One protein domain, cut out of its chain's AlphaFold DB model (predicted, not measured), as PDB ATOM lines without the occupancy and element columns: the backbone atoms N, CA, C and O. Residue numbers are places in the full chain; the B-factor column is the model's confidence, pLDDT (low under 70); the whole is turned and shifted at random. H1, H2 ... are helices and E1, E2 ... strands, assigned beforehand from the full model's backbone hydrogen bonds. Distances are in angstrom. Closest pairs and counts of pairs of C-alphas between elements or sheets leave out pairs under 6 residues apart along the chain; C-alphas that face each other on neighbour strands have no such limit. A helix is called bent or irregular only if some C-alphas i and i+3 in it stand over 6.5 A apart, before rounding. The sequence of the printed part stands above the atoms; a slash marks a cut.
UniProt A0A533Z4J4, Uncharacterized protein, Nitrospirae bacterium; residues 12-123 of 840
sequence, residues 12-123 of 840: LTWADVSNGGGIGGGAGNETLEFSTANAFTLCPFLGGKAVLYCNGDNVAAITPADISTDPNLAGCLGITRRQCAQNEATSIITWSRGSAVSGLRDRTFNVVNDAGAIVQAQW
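Overview. This is residues 12 to 123 of the 840 residues of an uncharacterized protein of Nitrospirae bacterium (UniProt A0A533Z4J4). Two helices, H1 and H3, cross in the middle of a loose, flat model, with three parts spread around them: the small hairpin E1 and E2 with its long loop, the short helix H2 among loops, and the hairpin E3 and E4 far out at one end. The 112 printed residues run E1, E2, H1, H2, H3, E3, E4, three named helices and four named strands, with antiparallel pairs E1 - E2 and E3 - E4. The class is mixed, with 49 residues in named elements, under half. The radius of gyration of the C-alphas is 18.1 A, and the spans are 54 by 45 by 17 A.

Arrangement. E1, residues 12 to 14, and E2, residues 31 to 33, form an antiparallel hairpin at 140 degrees, with N 13 and O 32 2.9 A apart, within hydrogen-bond range. H1, residues 36 to 46, touches H3, residues 81 to 96, about perpendicular at 78 degrees; their closest C-alphas, those of Cys 43 and Ala 89, are 5.3 A apart. H2, residues 64 to 69, touches no helix. E3, residues 108 to 112, and E4, residues 118 to 122, form an antiparallel hairpin at 141 degrees, with N 111 and O 119 2.8 A apart, within hydrogen-bond range. Every O i to N i+4 pair is within range in H2 and H3; in H1 3 of 7 are, beside 6 of 8 O i to N i+3 pairs.

Along the chain. E1 begins at C-alpha 12, (25.860, 39.077, -21.375); E1 and E2 are each 7.1 A long. H1, 12.2 A, is irregular: C-alphas 37 and 40 are 7.7 A apart. H2 measures 8.7 A. H3, 22.8 A, begins at C-alpha 81, (10.011, 59.490, -12.063). E3 and E4 are each 13.0 A, and E4 ends at C-alpha 122, (29.297, 54.205, -36.183).

Size, cuts and confidence. The C-alphas farthest apart, those of Gly 26 and Gly 116, are 55.7 A apart. The printed part has no cut. The links E1 to E2, H1 to H2, H2 to H3 and H3 to E3 are long. Residues 19 to 29 and 56 to 58 have pLDDT under 70.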
ATOM      1  N   LEU A  12      26.243  39.687 -22.636       93.31
ATOM      2  CA  LEU A  12      25.860  39.077 -21.375       93.31
ATOM      3  C   LEU A  12      26.300  39.972 -20.218       93.31
ATOM      4  O   LEU A  12      27.311  40.666 -20.293       93.31
ATOM      5  N   THR A  13      25.553  39.937 -19.129       93.56
ATOM      6  CA  THR A  13      25.950  40.521 -17.851       93.56
ATOM      7  C   THR A  13      25.408  39.647 -16.734       93.56
ATOM      8  O   THR A  13      24.489  38.852 -16.936       93.56
ATOM      9  N   TRP A  14      25.972  39.802 -15.549       89.38
ATOM     10  CA  TRP A  14      25.396  39.271 -14.320       89.38
ATOM     11  C   TRP A  14      24.900  40.435 -13.459       89.38
ATOM     12  O   TRP A  14      25.499  41.515 -13.489       89.38
ATOM     13  N   ALA A  15      23.790  40.231 -12.755       86.19
ATOM     14  CA  ALA A  15      23.257  41.170 -11.777       86.19
ATOM     15  C   ALA A  15      22.656  40.398 -10.593       86.19
ATOM     16  O   ALA A  15      21.713  39.633 -10.772       86.19
ATOM     17  N   ASP A  16      23.186  40.631  -9.397       80.75
ATOM     18  CA  ASP A  16      22.785  40.055  -8.111       80.75
ATOM     19  C   ASP A  16      21.430  40.616  -7.670       80.75
ATOM     20  O   ASP A  16      21.332  41.509  -6.820       80.75
ATOM     21  N   VAL A  17      20.376  40.168  -8.340       77.19
ATOM     22  CA  VAL A  17      18.995  40.576  -8.068       77.19
ATOM     23  C   VAL A  17      18.444  39.883  -6.825       77.19
ATOM     24  O   VAL A  17      17.574  40.439  -6.162       77.19
ATOM     25  N   SER A  18      18.957  38.697  -6.483       72.75
ATOM     26  CA  SER A  18      18.540  37.945  -5.295       72.75
ATOM     27  C   SER A  18      19.155  38.466  -3.997       72.75
ATOM     28  O   SER A  18      18.660  38.137  -2.919       72.75
ATOM     29  N   ASN A  19      20.230  39.261  -4.084       69.38
ATOM     30  CA  ASN A  19      21.025  39.720  -2.944       69.38
ATOM     31  C   ASN A  19      21.656  38.572  -2.131       69.38
ATOM     32  O   ASN A  19      22.103  38.776  -1.004       69.38
ATOM     33  N   GLY A  20      21.688  37.357  -2.690       64.62
ATOM     34  CA  GLY A  20      22.421  36.226  -2.125       64.62
ATOM     35  C   GLY A  20      23.895  36.234  -2.530       64.62
ATOM     36  O   GLY A  20      24.694  35.514  -1.934       64.62
ATOM     37  N   GLY A  21      24.222  37.019  -3.568       60.41
ATOM     38  CA  GLY A  21      25.514  37.258  -4.215       60.41
ATOM     39  C   GLY A  21      26.503  36.099  -4.321       60.41
ATOM     40  O   GLY A  21      27.718  36.293  -4.419       60.41
ATOM     41  N   GLY A  22      25.952  34.893  -4.408       62.44
ATOM     42  CA  GLY A  22      26.541  33.778  -5.124       62.44
ATOM     43  C   GLY A  22      25.973  33.719  -6.539       62.44
ATOM     44  O   GLY A  22      24.789  33.957  -6.763       62.44
ATOM     45  N   ILE A  23      26.809  33.339  -7.498       68.38
ATOM     46  CA  ILE A  23      26.386  33.135  -8.883       68.38
ATOM     47  C   ILE A  23      25.635  31.800  -8.946       68.38
ATOM     48  O   ILE A  23      26.247  30.736  -8.974       68.38
ATOM     49  N   GLY A  24      24.299  31.848  -8.898       53.88
ATOM     50  CA  GLY A  24      23.428  30.668  -9.024       53.88
ATOM     51  C   GLY A  24      22.967  30.009  -7.715       53.88
ATOM     52  O   GLY A  24      22.466  28.884  -7.743       53.88
ATOM     53  N   GLY A  25      23.091  30.679  -6.567       41.31
ATOM     54  CA  GLY A  25      22.624  30.163  -5.276       41.31
ATOM     55  C   GLY A  25      21.163  30.509  -4.967       41.31
ATOM     56  O   GLY A  25      20.909  31.416  -4.189       41.31
ATOM     57  N   GLY A  26      20.202  29.763  -5.521       40.03
ATOM     58  CA  GLY A  26      18.865  29.622  -4.910       40.03
ATOM     59  C   GLY A  26      17.681  30.394  -5.509       40.03
ATOM     60  O   GLY A  26      16.552  30.100  -5.125       40.03
ATOM     61  N   ALA A  27      17.866  31.292  -6.481       36.12
ATOM     62  CA  ALA A  27      16.742  31.939  -7.173       36.12
ATOM     63  C   ALA A  27      17.099  32.340  -8.618       36.12
ATOM     64  O   ALA A  27      17.372  33.497  -8.910       36.12
ATOM     65  N   GLY A  28      17.066  31.376  -9.543       49.53
ATOM     66  CA  GLY A  28      17.180  31.640 -10.983       49.53
ATOM     67  C   GLY A  28      18.599  31.917 -11.497       49.53
ATOM     68  O   GLY A  28      19.538  32.181 -10.751       49.53
ATOM     69  N   ASN A  29      18.766  31.801 -12.815       59.47
ATOM     70  CA  ASN A  29      19.987  32.211 -13.501       59.47
ATOM     71  C   ASN A  29      20.025  33.748 -13.547       59.47
ATOM     72  O   ASN A  29      19.307  34.354 -14.334       59.47
ATOM     73  N   GLU A  30      20.850  34.370 -12.707       77.56
ATOM     74  CA  GLU A  30      21.055  35.829 -12.655       77.56
ATOM     75  C   GLU A  30      21.923  36.369 -13.806       77.56
ATOM     76  O   GLU A  30      22.270  37.552 -13.851       77.56
ATOM     77  N   THR A  31      22.313  35.501 -14.741       84.25
ATOM     78  CA  THR A  31      22.912  35.921 -16.006       84.25
ATOM     79  C   THR A  31      21.802  36.385 -16.938       84.25
ATOM     80  O   THR A  31      20.878  35.632 -17.245       84.25
ATOM     81  N   LEU A  32      21.908  37.615 -17.428       88.81
ATOM     82  CA  LEU A  32      20.926  38.227 -18.313       88.81
ATOM     83  C   LEU A  32      21.597  38.863 -19.528       88.81
ATOM     84  O   LEU A  32      22.778  39.212 -19.516       88.81
ATOM     85  N   GLU A  33      20.825  39.043 -20.597       91.00
ATOM     86  CA  GLU A  33      21.298  39.835 -21.727       91.00
ATOM     87  C   GLU A  33      21.296  41.324 -21.361       91.00
ATOM     88  O   GLU A  33      20.283  41.861 -20.908       91.00
ATOM     89  N   PHE A  34      22.396  42.016 -21.633       93.25
ATOM     90  CA  PHE A  34      22.492  43.467 -21.549       93.25
ATOM     91  C   PHE A  34      21.724  44.115 -22.710       93.25
ATOM     92  O   PHE A  34      22.295  44.502 -23.733       93.25
ATOM     93  N   SER A  35      20.399  44.177 -22.598       92.88
ATOM     94  CA  SER A  35      19.493  44.661 -23.642       92.88
ATOM     95  C   SER A  35      18.402  45.558 -23.066       92.88
ATOM     96  O   SER A  35      18.129  45.542 -21.867       92.88
ATOM     97  N   THR A  36      17.754  46.341 -23.930       93.06
ATOM     98  CA  THR A  36      16.657  47.230 -23.526       93.06
ATOM     99  C   THR A  36      15.440  46.459 -23.012       93.06
ATOM    100  O   THR A  36      14.700  46.989 -22.189       93.06
ATOM    101  N   ALA A  37      15.275  45.188 -23.402       91.31
ATOM    102  CA  ALA A  37      14.260  44.300 -22.833       91.31
ATOM    103  C   ALA A  37      14.473  44.052 -21.328       91.31
ATOM    104  O   ALA A  37      13.505  43.897 -20.591       91.31
ATOM    105  N   ASN A  38      15.726  44.097 -20.865       91.75
ATOM    106  CA  ASN A  38      16.091  43.962 -19.455       91.75
ATOM    107  C   ASN A  38      16.410  45.315 -18.792       91.75
ATOM    108  O   ASN A  38      16.982  45.343 -17.704       91.75
ATOM    109  N   ALA A  39      16.050  46.448 -19.414       91.25
ATOM    110  CA  ALA A  39      16.363  47.776 -18.876       91.25
ATOM    111  C   ALA A  39      15.777  47.998 -17.478       91.25
ATOM    112  O   ALA A  39      16.418  48.639 -16.655       91.25
ATOM    113  N   PHE A  40      14.599  47.434 -17.194       88.50
ATOM    114  CA  PHE A  40      13.993  47.494 -15.865       88.50
ATOM    115  C   PHE A  40      14.888  46.843 -14.802       88.50
ATOM    116  O   PHE A  40      15.254  47.494 -13.829       88.50
ATOM    117  N   THR A  41      15.318  45.602 -15.044       89.44
ATOM    118  CA  THR A  41      16.190  44.837 -14.141       89.44
ATOM    119  C   THR A  41      17.606  45.417 -14.039       89.44
ATOM    120  O   THR A  41      18.287  45.288 -13.028       89.44
ATOM    121  N   LEU A  42      18.096  46.068 -15.092       92.44
ATOM    122  CA  LEU A  42      19.438  46.653 -15.093       92.44
ATOM    123  C   LEU A  42      19.475  48.074 -14.532       92.44
ATOM    124  O   LEU A  42      20.547  48.538 -14.153       92.44
ATOM    125  N   CYS A  43      18.335  48.764 -14.456       92.81
ATOM    126  CA  CYS A  43      18.267  50.167 -14.061       92.81
ATOM    127  C   CYS A  43      18.998  50.455 -12.730       92.81
ATOM    128  O   CYS A  43      19.865  51.335 -12.746       92.81
ATOM    129  N   PRO A  44      18.780  49.696 -11.629       90.62
ATOM    130  CA  PRO A  44      19.503  49.910 -10.368       90.62
ATOM    131  C   PRO A  44      21.027  49.785 -10.503       90.62
ATOM    132  O   PRO A  44      21.783  50.492  -9.845       90.62
ATOM    133  N   PHE A  45      21.499  48.908 -11.390       92.00
ATOM    134  CA  PHE A  45      22.917  48.588 -11.557       92.00
ATOM    135  C   PHE A  45      23.647  49.541 -12.506       92.00
ATOM    136  O   PHE A  45      24.863  49.653 -12.432       92.00
ATOM    137  N   LEU A  46      22.935  50.249 -13.387       93.56
ATOM    138  CA  LEU A  46      23.530  51.218 -14.317       93.56
ATOM    139  C   LEU A  46      23.901  52.548 -13.652       93.56
ATOM    140  O   LEU A  46      24.638  53.342 -14.237       93.56
ATOM    141  N   GLY A  47      23.392  52.805 -12.443       85.38
ATOM    142  CA  GLY A  47      23.748  53.990 -11.666       85.38
ATOM    143  C   GLY A  47      23.412  55.309 -12.365       85.38
ATOM    144  O   GLY A  47      24.162  56.271 -12.213       85.38
ATOM    145  N   GLY A  48      22.335  55.372 -13.156       88.75
ATOM    146  CA  GLY A  48      21.874  56.607 -13.807       88.75
ATOM    147  C   GLY A  48      21.640  57.768 -12.827       88.75
ATOM    148  O   GLY A  48      21.614  57.586 -11.610       88.75
ATOM    149  N   LYS A  49      21.472  58.987 -13.337       89.25
ATOM    150  CA  LYS A  49      21.115  60.167 -12.535       89.25
ATOM    151  C   LYS A  49      19.819  59.944 -11.755       89.25
ATOM    152  O   LYS A  49      19.764  60.266 -10.574       89.25
ATOM    153  N   ALA A  50      18.812  59.344 -12.387       88.56
ATOM    154  CA  ALA A  50      17.507  59.077 -11.782       88.56
ATOM    155  C   ALA A  50      17.398  57.672 -11.148       88.56
ATOM    156  O   ALA A  50      16.291  57.181 -10.929       88.56
ATOM    157  N   VAL A  51      18.526  57.007 -10.844       88.44
ATOM    158  CA  VAL A  51      18.570  55.597 -10.396       88.44
ATOM    159  C   VAL A  51      17.713  55.301  -9.160       88.44
ATOM    160  O   VAL A  51      17.135  54.220  -9.051       88.44
ATOM    161  N   LEU A  52      17.536  56.287  -8.275       86.88
ATOM    162  CA  LEU A  52      16.680  56.183  -7.089       86.88
ATOM    163  C   LEU A  52      15.228  55.800  -7.437       86.88
ATOM    164  O   LEU A  52      14.503  55.260  -6.607       86.88
ATOM    165  N   TYR A  53      14.795  56.073  -8.669       86.81
ATOM    166  CA  TYR A  53      13.417  55.908  -9.116       86.81
ATOM    167  C   TYR A  53      13.199  54.715 -10.054       86.81
ATOM    168  O   TYR A  53      12.095  54.572 -10.575       86.81
ATOM    169  N   CYS A  54      14.196  53.842 -10.260       86.00
ATOM    170  CA  CYS A  54      14.097  52.686 -11.167       86.00
ATOM    171  C   CYS A  54      12.865  51.798 -10.914       86.00
ATOM    172  O   CYS A  54      12.211  51.366 -11.868       86.00
ATOM    173  N   ASN A  55      12.531  51.587  -9.637       76.38
ATOM    174  CA  ASN A  55      11.469  50.684  -9.184       76.38
ATOM    175  C   ASN A  55      10.382  51.376  -8.342       76.38
ATOM    176  O   ASN A  55       9.512  50.704  -7.805       76.38
ATOM    177  N   GLY A  56      10.401  52.709  -8.224       67.94
ATOM    178  CA  GLY A  56       9.456  53.423  -7.359       67.94
ATOM    179  C   GLY A  56       8.026  53.476  -7.915       67.94
ATOM    180  O   GLY A  56       7.829  53.717  -9.108       67.94
ATOM    181  N   ASP A  57       7.028  53.393  -7.030       63.38
ATOM    182  CA  ASP A  57       5.586  53.533  -7.333       63.38
ATOM    183  C   ASP A  57       5.143  54.984  -7.625       63.38
ATOM    184  O   ASP A  57       3.958  55.324  -7.613       63.38
ATOM    185  N   ASN A  58       6.089  55.885  -7.899       68.25
ATOM    186  CA  ASN A  58       5.806  57.296  -8.142       68.25
ATOM    187  C   ASN A  58       5.152  57.505  -9.513       68.25
ATOM    188  O   ASN A  58       5.825  57.740 -10.519       68.25
ATOM    189  N   VAL A  59       3.821  57.469  -9.520       72.38
ATOM    190  CA  VAL A  59       2.963  57.664 -10.700       72.38
ATOM    191  C   VAL A  59       2.710  59.133 -11.060       72.38
ATOM    192  O   VAL A  59       2.147  59.415 -12.116       72.38
ATOM    193  N   ALA A  60       3.122  60.084 -10.217       85.50
ATOM    194  CA  ALA A  60       2.956  61.509 -10.495       85.50
ATOM    195  C   ALA A  60       3.937  62.000 -11.575       85.50
ATOM    196  O   ALA A  60       5.122  61.649 -11.563       85.50
ATOM    197  N   ALA A  61       3.440  62.841 -12.484       91.19
ATOM    198  CA  ALA A  61       4.266  63.516 -13.478       91.19
ATOM    199  C   ALA A  61       5.199  64.537 -12.809       91.19
ATOM    200  O   ALA A  61       4.785  65.281 -11.921       91.19
ATOM    201  N   ILE A  62       6.453  64.575 -13.255       93.06
ATOM    202  CA  ILE A  62       7.481  65.498 -12.772       93.06
ATOM    203  C   ILE A  62       7.095  66.932 -13.138       93.06
ATOM    204  O   ILE A  62       6.794  67.236 -14.297       93.06
ATOM    205  N   THR A  63       7.156  67.812 -12.144       94.56
ATOM    206  CA  THR A  63       6.891  69.250 -12.238       94.56
ATOM    207  C   THR A  63       8.194  70.063 -12.215       94.56
ATOM    208  O   THR A  63       9.250  69.548 -11.840       94.56
ATOM    209  N   PRO A  64       8.163  71.368 -12.554       95.00
ATOM    210  CA  PRO A  64       9.336  72.230 -12.400       95.00
ATOM    211  C   PRO A  64       9.847  72.314 -10.952       95.00
ATOM    212  O   PRO A  64      11.053  72.422 -10.735       95.00
ATOM    213  N   ALA A  65       8.950  72.219  -9.962       93.38
ATOM    214  CA  ALA A  65       9.319  72.203  -8.546       93.38
ATOM    215  C   ALA A  65      10.118  70.939  -8.183       93.38
ATOM    216  O   ALA A  65      11.119  71.023  -7.467       93.38
ATOM    217  N   ASP A  66       9.742  69.786  -8.746       90.38
ATOM    218  CA  ASP A  66      10.485  68.537  -8.559       90.38
ATOM    219  C   ASP A  66      11.907  68.646  -9.117       90.38
ATOM    220  O   ASP A  66      12.850  68.260  -8.438       90.38
ATOM    221  N   ILE A  67      12.081  69.237 -10.306       91.81
ATOM    222  CA  ILE A  67      13.402  69.446 -10.930       91.81
ATOM    223  C   ILE A  67      14.255  70.426 -10.116       91.81
ATOM    224  O   ILE A  67      15.464  70.250  -9.998       91.81
ATOM    225  N   SER A  68      13.638  71.462  -9.536       92.75
ATOM    226  CA  SER A  68      14.360  72.388  -8.655       92.75
ATOM    227  C   SER A  68      14.837  71.726  -7.358       92.75
ATOM    228  O   SER A  68      15.850  72.137  -6.800       92.75
ATOM    229  N   THR A  69      14.126  70.688  -6.906       91.94
ATOM    230  CA  THR A  69      14.458  69.924  -5.696       91.94
ATOM    231  C   THR A  69      15.476  68.822  -5.995       91.94
ATOM    232  O   THR A  69      16.413  68.628  -5.226       91.94
ATOM    233  N   ASP A  70      15.319  68.132  -7.126       88.44
ATOM    234  CA  ASP A  70      16.240  67.116  -7.629       88.44
ATOM    235  C   ASP A  70      16.646  67.421  -9.086       88.44
ATOM    236  O   ASP A  70      15.961  67.019 -10.037       88.44
ATOM    237  N   PRO A  71      17.792  68.097  -9.286       91.12
ATOM    238  CA  PRO A  71      18.315  68.406 -10.612       91.12
ATOM    239  C   PRO A  71      18.608  67.175 -11.482       91.12
ATOM    240  O   PRO A  71      18.750  67.314 -12.698       91.12
ATOM    241  N   ASN A  72      18.683  65.966 -10.908       88.69
ATOM    242  CA  ASN A  72      18.851  64.733 -11.681       88.69
ATOM    243  C   ASN A  72      17.634  64.409 -12.560       88.69
ATOM    244  O   ASN A  72      17.768  63.653 -13.519       88.69
ATOM    245  N   LEU A  73      16.476  65.018 -12.278       89.44
ATOM    246  CA  LEU A  73      15.251  64.909 -13.076       89.44
ATOM    247  C   LEU A  73      15.193  65.911 -14.244       89.44
ATOM    248  O   LEU A  73      14.179  65.994 -14.947       89.44
ATOM    249  N   ALA A  74      16.250  66.697 -14.465       89.31
ATOM    250  CA  ALA A  74      16.313  67.629 -15.583       89.31
ATOM    251  C   ALA A  74      16.123  66.898 -16.926       89.31
ATOM    252  O   ALA A  74      16.824  65.936 -17.235       89.31
ATOM    253  N   GLY A  75      15.174  67.377 -17.738       88.50
ATOM    254  CA  GLY A  75      14.790  66.748 -19.010       88.50
ATOM    255  C   GLY A  75      13.638  65.739 -18.911       88.50
ATOM    256  O   GLY A  75      13.212  65.223 -19.938       88.50
ATOM    257  N   CYS A  76      13.088  65.503 -17.716       92.19
ATOM    258  CA  CYS A  76      11.988  64.561 -17.486       92.19
ATOM    259  C   CYS A  76      10.638  65.233 -17.170       92.19
ATOM    260  O   CYS A  76       9.754  64.607 -16.588       92.19
ATOM    261  N   LEU A  77      10.457  66.506 -17.532       94.12
ATOM    262  CA  LEU A  77       9.215  67.242 -17.274       94.12
ATOM    263  C   LEU A  77       8.007  66.543 -17.926       94.12
ATOM    264  O   LEU A  77       8.044  66.211 -19.109       94.12
ATOM    265  N   GLY A  78       6.927  66.352 -17.165       93.81
ATOM    266  CA  GLY A  78       5.672  65.786 -17.676       93.81
ATOM    267  C   GLY A  78       5.614  64.255 -17.764       93.81
ATOM    268  O   GLY A  78       4.553  63.723 -18.083       93.81
ATOM    269  N   ILE A  79       6.695  63.536 -17.441       93.81
ATOM    270  CA  ILE A  79       6.694  62.068 -17.299       93.81
ATOM    271  C   ILE A  79       6.860  61.657 -15.834       93.81
ATOM    272  O   ILE A  79       7.202  62.476 -14.984       93.81
ATOM    273  N   THR A  80       6.606  60.388 -15.516       92.62
ATOM    274  CA  THR A  80       6.803  59.876 -14.153       92.62
ATOM    275  C   THR A  80       8.290  59.718 -13.827       92.62
ATOM    276  O   THR A  80       9.127  59.530 -14.714       92.62
ATOM    277  N   ARG A  81       8.634  59.736 -12.534       89.81
ATOM    278  CA  ARG A  81      10.011  59.490 -12.063       89.81
ATOM    279  C   ARG A  81      10.539  58.120 -12.491       89.81
ATOM    280  O   ARG A  81      11.680  58.015 -12.935       89.81
ATOM    281  N   ARG A  82       9.682  57.096 -12.440       88.50
ATOM    282  CA  ARG A  82      10.006  55.752 -12.932       88.50
ATOM    283  C   ARG A  82      10.316  55.754 -14.424       88.50
ATOM    284  O   ARG A  82      11.337  55.210 -14.836       88.50
ATOM    285  N   GLN A  83       9.482  56.414 -15.228       91.19
ATOM    286  CA  GLN A  83       9.716  56.519 -16.667       91.19
ATOM    287  C   GLN A  83      11.021  57.268 -16.973       91.19
ATOM    288  O   GLN A  83      11.756  56.863 -17.867       91.19
ATOM    289  N   CYS A  84      11.336  58.326 -16.218       92.38
ATOM    290  CA  CYS A  84      12.595  59.064 -16.341       92.38
ATOM    291  C   CYS A  84      13.815  58.145 -16.147       92.38
ATOM    292  O   CYS A  84      14.678  58.074 -17.023       92.38
ATOM    293  N   ALA A  85      13.837  57.368 -15.058       91.62
ATOM    294  CA  ALA A  85      14.911  56.417 -14.764       91.62
ATOM    295  C   ALA A  85      15.032  55.309 -15.826       91.62
ATOM    296  O   ALA A  85      16.126  54.996 -16.295       91.62
ATOM    297  N   GLN A  86      13.902  54.748 -16.265       91.31
ATOM    298  CA  GLN A  86      13.874  53.703 -17.294       91.31
ATOM    299  C   GLN A  86      14.324  54.213 -18.671       91.31
ATOM    300  O   GLN A  86      15.025  53.496 -19.392       91.31
ATOM    301  N   ASN A  87      13.972  55.449 -19.036       93.44
ATOM    302  CA  ASN A  87      14.434  56.086 -20.272       93.44
ATOM    303  C   ASN A  87      15.953  56.297 -20.251       93.44
ATOM    304  O   ASN A  87      16.626  56.048 -21.256       93.44
ATOM    305  N   GLU A  88      16.507  56.718 -19.112       94.06
ATOM    306  CA  GLU A  88      17.952  56.867 -18.938       94.06
ATOM    307  C   GLU A  88      18.670  55.512 -19.039       94.06
ATOM    308  O   GLU A  88      19.600  55.375 -19.834       94.06
ATOM    309  N   ALA A  89      18.198  54.487 -18.322       94.88
ATOM    310  CA  ALA A  89      18.737  53.127 -18.402       94.88
ATOM    311  C   ALA A  89      18.714  52.583 -19.841       94.88
ATOM    312  O   ALA A  89      19.717  52.072 -20.342       94.88
ATOM    313  N   THR A  90      17.594  52.767 -20.545       95.56
ATOM    314  CA  THR A  90      17.439  52.392 -21.959       95.56
ATOM    315  C   THR A  90      18.447  53.120 -22.845       95.56
ATOM    316  O   THR A  90      19.038  52.508 -23.735       95.56
ATOM    317  N   SER A  91      18.684  54.407 -22.590       94.94
ATOM    318  CA  SER A  91      19.642  55.228 -23.335       94.94
ATOM    319  C   SER A  91      21.085  54.768 -23.109       94.94
ATOM    320  O   SER A  91      21.828  54.614 -24.077       94.94
ATOM    321  N   ILE A  92      21.461  54.471 -21.858       94.88
ATOM    322  CA  ILE A  92      22.783  53.924 -21.513       94.88
ATOM    323  C   ILE A  92      22.993  52.575 -22.205       94.88
ATOM    324  O   ILE A  92      24.001  52.388 -22.882       94.88
ATOM    325  N   ILE A  93      22.024  51.657 -22.111       94.94
ATOM    326  CA  ILE A  93      22.108  50.346 -22.767       94.94
ATOM    327  C   ILE A  93      22.246  50.511 -24.283       94.94
ATOM    328  O   ILE A  93      23.137  49.925 -24.895       94.94
ATOM    329  N   THR A  94      21.397  51.334 -24.897       93.12
ATOM    330  CA  THR A  94      21.391  51.564 -26.348       93.12
ATOM    331  C   THR A  94      22.729  52.127 -26.833       93.12
ATOM    332  O   THR A  94      23.275  51.651 -27.833       93.12
ATOM    333  N   TRP A  95      23.293  53.084 -26.090       92.69
ATOM    334  CA  TRP A  95      24.597  53.670 -26.385       92.69
ATOM    335  C   TRP A  95      25.736  52.657 -26.232       92.69
ATOM    336  O   TRP A  95      26.564  52.519 -27.135       92.69
ATOM    337  N   SER A  96      25.756  51.900 -25.132       91.75
ATOM    338  CA  SER A  96      26.795  50.901 -24.850       91.75
ATOM    339  C   SER A  96      26.765  49.731 -25.834       91.75
ATOM    340  O   SER A  96      27.814  49.218 -26.211       91.75
ATOM    341  N   ARG A  97      25.589  49.362 -26.358       90.62
ATOM    342  CA  ARG A  97      25.460  48.372 -27.447       90.62
ATOM    343  C   ARG A  97      26.014  48.872 -28.788       90.62
ATOM    344  O   ARG A  97      26.189  48.069 -29.707       90.62
ATOM    345  N   GLY A  98      26.335  50.163 -28.901       87.56
ATOM    346  CA  GLY A  98      26.969  50.761 -30.073       87.56
ATOM    347  C   GLY A  98      26.029  51.570 -30.963       87.56
ATOM    348  O   GLY A  98      26.389  51.813 -32.109       87.56
ATOM    349  N   SER A  99      24.848  51.971 -30.472       87.12
ATOM    350  CA  SER A  99      23.907  52.840 -31.203       87.12
ATOM    351  C   SER A  99      24.057  54.304 -30.791       87.12
ATOM    352  O   SER A  99      24.499  54.607 -29.685       87.12
ATOM    353  N   ALA A 100      23.702  55.236 -31.679       88.31
ATOM    354  CA  ALA A 100      23.806  56.661 -31.388       88.31
ATOM    355  C   ALA A 100      22.553  57.080 -30.622       88.31
ATOM    356  O   ALA A 100      21.449  56.653 -30.957       88.31
ATOM    357  N   VAL A 101      22.727  57.910 -29.599       91.12
ATOM    358  CA  VAL A 101      21.626  58.443 -28.796       91.12
ATOM    359  C   VAL A 101      21.830  59.945 -28.691       91.12
ATOM    360  O   VAL A 101      22.899  60.397 -28.282       91.12
ATOM    361  N   SER A 102      20.819  60.715 -29.090       90.19
ATOM    362  CA  SER A 102      20.879  62.179 -29.057       90.19
ATOM    363  C   SER A 102      21.184  62.686 -27.644       90.19
ATOM    364  O   SER A 102      20.590  62.219 -26.675       90.19
ATOM    365  N   GLY A 103      22.109  63.642 -27.529       88.56
ATOM    366  CA  GLY A 103      22.541  64.220 -26.251       88.56
ATOM    367  C   GLY A 103      23.604  63.415 -25.494       88.56
ATOM    368  O   GLY A 103      24.173  63.934 -24.534       88.56
ATOM    369  N   LEU A 104      23.910  62.187 -25.926       91.50
ATOM    370  CA  LEU A 104      25.046  61.408 -25.431       91.50
ATOM    371  C   LEU A 104      26.265  61.594 -26.344       91.50
ATOM    372  O   LEU A 104      26.175  62.180 -27.424       91.50
ATOM    373  N   ARG A 105      27.425  61.110 -25.894       90.88
ATOM    374  CA  ARG A 105      28.694  61.166 -26.625       90.88
ATOM    375  C   ARG A 105      28.545  60.595 -28.034       90.88
ATOM    376  O   ARG A 105      27.972  59.518 -28.209       90.88
ATOM    377  N   ASP A 106      29.097  61.288 -29.024       88.81
ATOM    378  CA  ASP A 106      29.062  60.819 -30.405       88.81
ATOM    379  C   ASP A 106      29.875  59.522 -30.569       88.81
ATOM    380  O   ASP A 106      30.935  59.339 -29.968       88.81
ATOM    381  N   ARG A 107      29.341  58.604 -31.375       84.94
ATOM    382  CA  ARG A 107      29.971  57.329 -31.746       84.94
ATOM    383  C   ARG A 107      30.327  57.271 -33.231       84.94
ATOM    384  O   ARG A 107      30.732  56.210 -33.712       84.94
ATOM    385  N   THR A 108      30.115  58.360 -33.965       84.75
ATOM    386  CA  THR A 108      30.421  58.445 -35.386       84.75
ATOM    387  C   THR A 108      31.823  58.985 -35.627       84.75
ATOM    388  O   THR A 108      32.316  59.849 -34.906       84.75
ATOM    389  N   PHE A 109      32.493  58.441 -36.636       80.50
ATOM    390  CA  PHE A 109      33.824  58.870 -37.043       80.50
ATOM    391  C   PHE A 109      34.033  58.583 -38.531       80.50
ATOM    392  O   PHE A 109      33.341  57.760 -39.133       80.50
ATOM    393  N   ASN A 110      34.978  59.296 -39.130       84.94
ATOM    394  CA  ASN A 110      35.315  59.161 -40.539       84.94
ATOM    395  C   ASN A 110      36.242  57.952 -40.741       84.94
ATOM    396  O   ASN A 110      37.344  57.925 -40.195       84.94
ATOM    397  N   VAL A 111      35.809  56.971 -41.534       80.62
ATOM    398  CA  VAL A 111      36.600  55.795 -41.934       80.62
ATOM    399  C   VAL A 111      36.794  55.747 -43.431       80.62
ATOM    400  O   VAL A 111      35.923  56.150 -44.190       80.62
ATOM    401  N   VAL A 112      37.916  55.189 -43.865       81.56
ATOM    402  CA  VAL A 112      38.127  54.843 -45.269       81.56
ATOM    403  C   VAL A 112      37.458  53.492 -45.529       81.56
ATOM    404  O   VAL A 112      37.757  52.517 -44.843       81.56
ATOM    405  N   ASN A 113      36.517  53.435 -46.469       79.75
ATOM    406  CA  ASN A 113      35.890  52.177 -46.878       79.75
ATOM    407  C   ASN A 113      36.799  51.369 -47.826       79.75
ATOM    408  O   ASN A 113      37.830  51.859 -48.281       79.75
ATOM    409  N   ASP A 114      36.389  50.146 -48.177       75.44
ATOM    410  CA  ASP A 114      37.148  49.256 -49.075       75.44
ATOM    411  C   ASP A 114      37.406  49.871 -50.475       75.44
ATOM    412  O   ASP A 114      38.290  49.420 -51.198       75.44
ATOM    413  N   ALA A 115      36.663  50.919 -50.856       85.38
ATOM    414  CA  ALA A 115      36.831  51.674 -52.100       85.38
ATOM    415  C   ALA A 115      37.719  52.930 -51.950       85.38
ATOM    416  O   ALA A 115      37.820  53.726 -52.882       85.38
ATOM    417  N   GLY A 116      38.340  53.144 -50.786       85.44
ATOM    418  CA  GLY A 116      39.210  54.292 -50.521       85.44
ATOM    419  C   GLY A 116      38.480  55.603 -50.196       85.44
ATOM    420  O   GLY A 116      39.134  56.627 -50.009       85.44
ATOM    421  N   ALA A 117      37.147  55.604 -50.106       88.69
ATOM    422  CA  ALA A 117      36.362  56.798 -49.798       88.69
ATOM    423  C   ALA A 117      36.190  56.986 -48.285       88.69
ATOM    424  O   ALA A 117      35.932  56.025 -47.559       88.69
ATOM    425  N   ILE A 118      36.268  58.235 -47.821       87.25
ATOM    426  CA  ILE A 118      35.949  58.585 -46.435       87.25
ATOM    427  C   ILE A 118      34.427  58.542 -46.256       87.25
ATOM    428  O   ILE A 118      33.700  59.299 -46.895       87.25
ATOM    429  N   VAL A 119      33.948  57.669 -45.377       86.12
ATOM    430  CA  VAL A 119      32.542  57.527 -44.991       86.12
ATOM    431  C   VAL A 119      32.400  57.688 -43.482       86.12
ATOM    432  O   VAL A 119      33.276  57.288 -42.719       86.12
ATOM    433  N   GLN A 120      31.285  58.257 -43.034       85.31
ATOM    434  CA  GLN A 120      30.974  58.315 -41.610       85.31
ATOM    435  C   GLN A 120      30.436  56.948 -41.167       85.31
ATOM    436  O   GLN A 120      29.452  56.450 -41.718       85.31
ATOM    437  N   ALA A 121      31.084  56.330 -40.184       81.44
ATOM    438  CA  ALA A 121      30.678  55.048 -39.625       81.44
ATOM    439  C   ALA A 121      30.470  55.153 -38.117       81.44
ATOM    440  O   ALA A 121      31.133  55.921 -37.424       81.44
ATOM    441  N   GLN A 122      29.544  54.346 -37.608       83.19
ATOM    442  CA  GLN A 122      29.297  54.205 -36.183       83.19
ATOM    443  C   GLN A 122      30.178  53.098 -35.591       83.19
ATOM    444  O   GLN A 122      30.086  51.940 -36.006       83.19
ATOM    445  N   TRP A 123      31.003  53.438 -34.597       78.06
ATOM    446  CA  TRP A 123      31.868  52.471 -33.921       78.06
ATOM    447  C   TRP A 123      31.116  51.701 -32.836       78.06
ATOM    448  O   TRP A 123      30.482  52.292 -31.954       78.06
TER     449      TRP A 123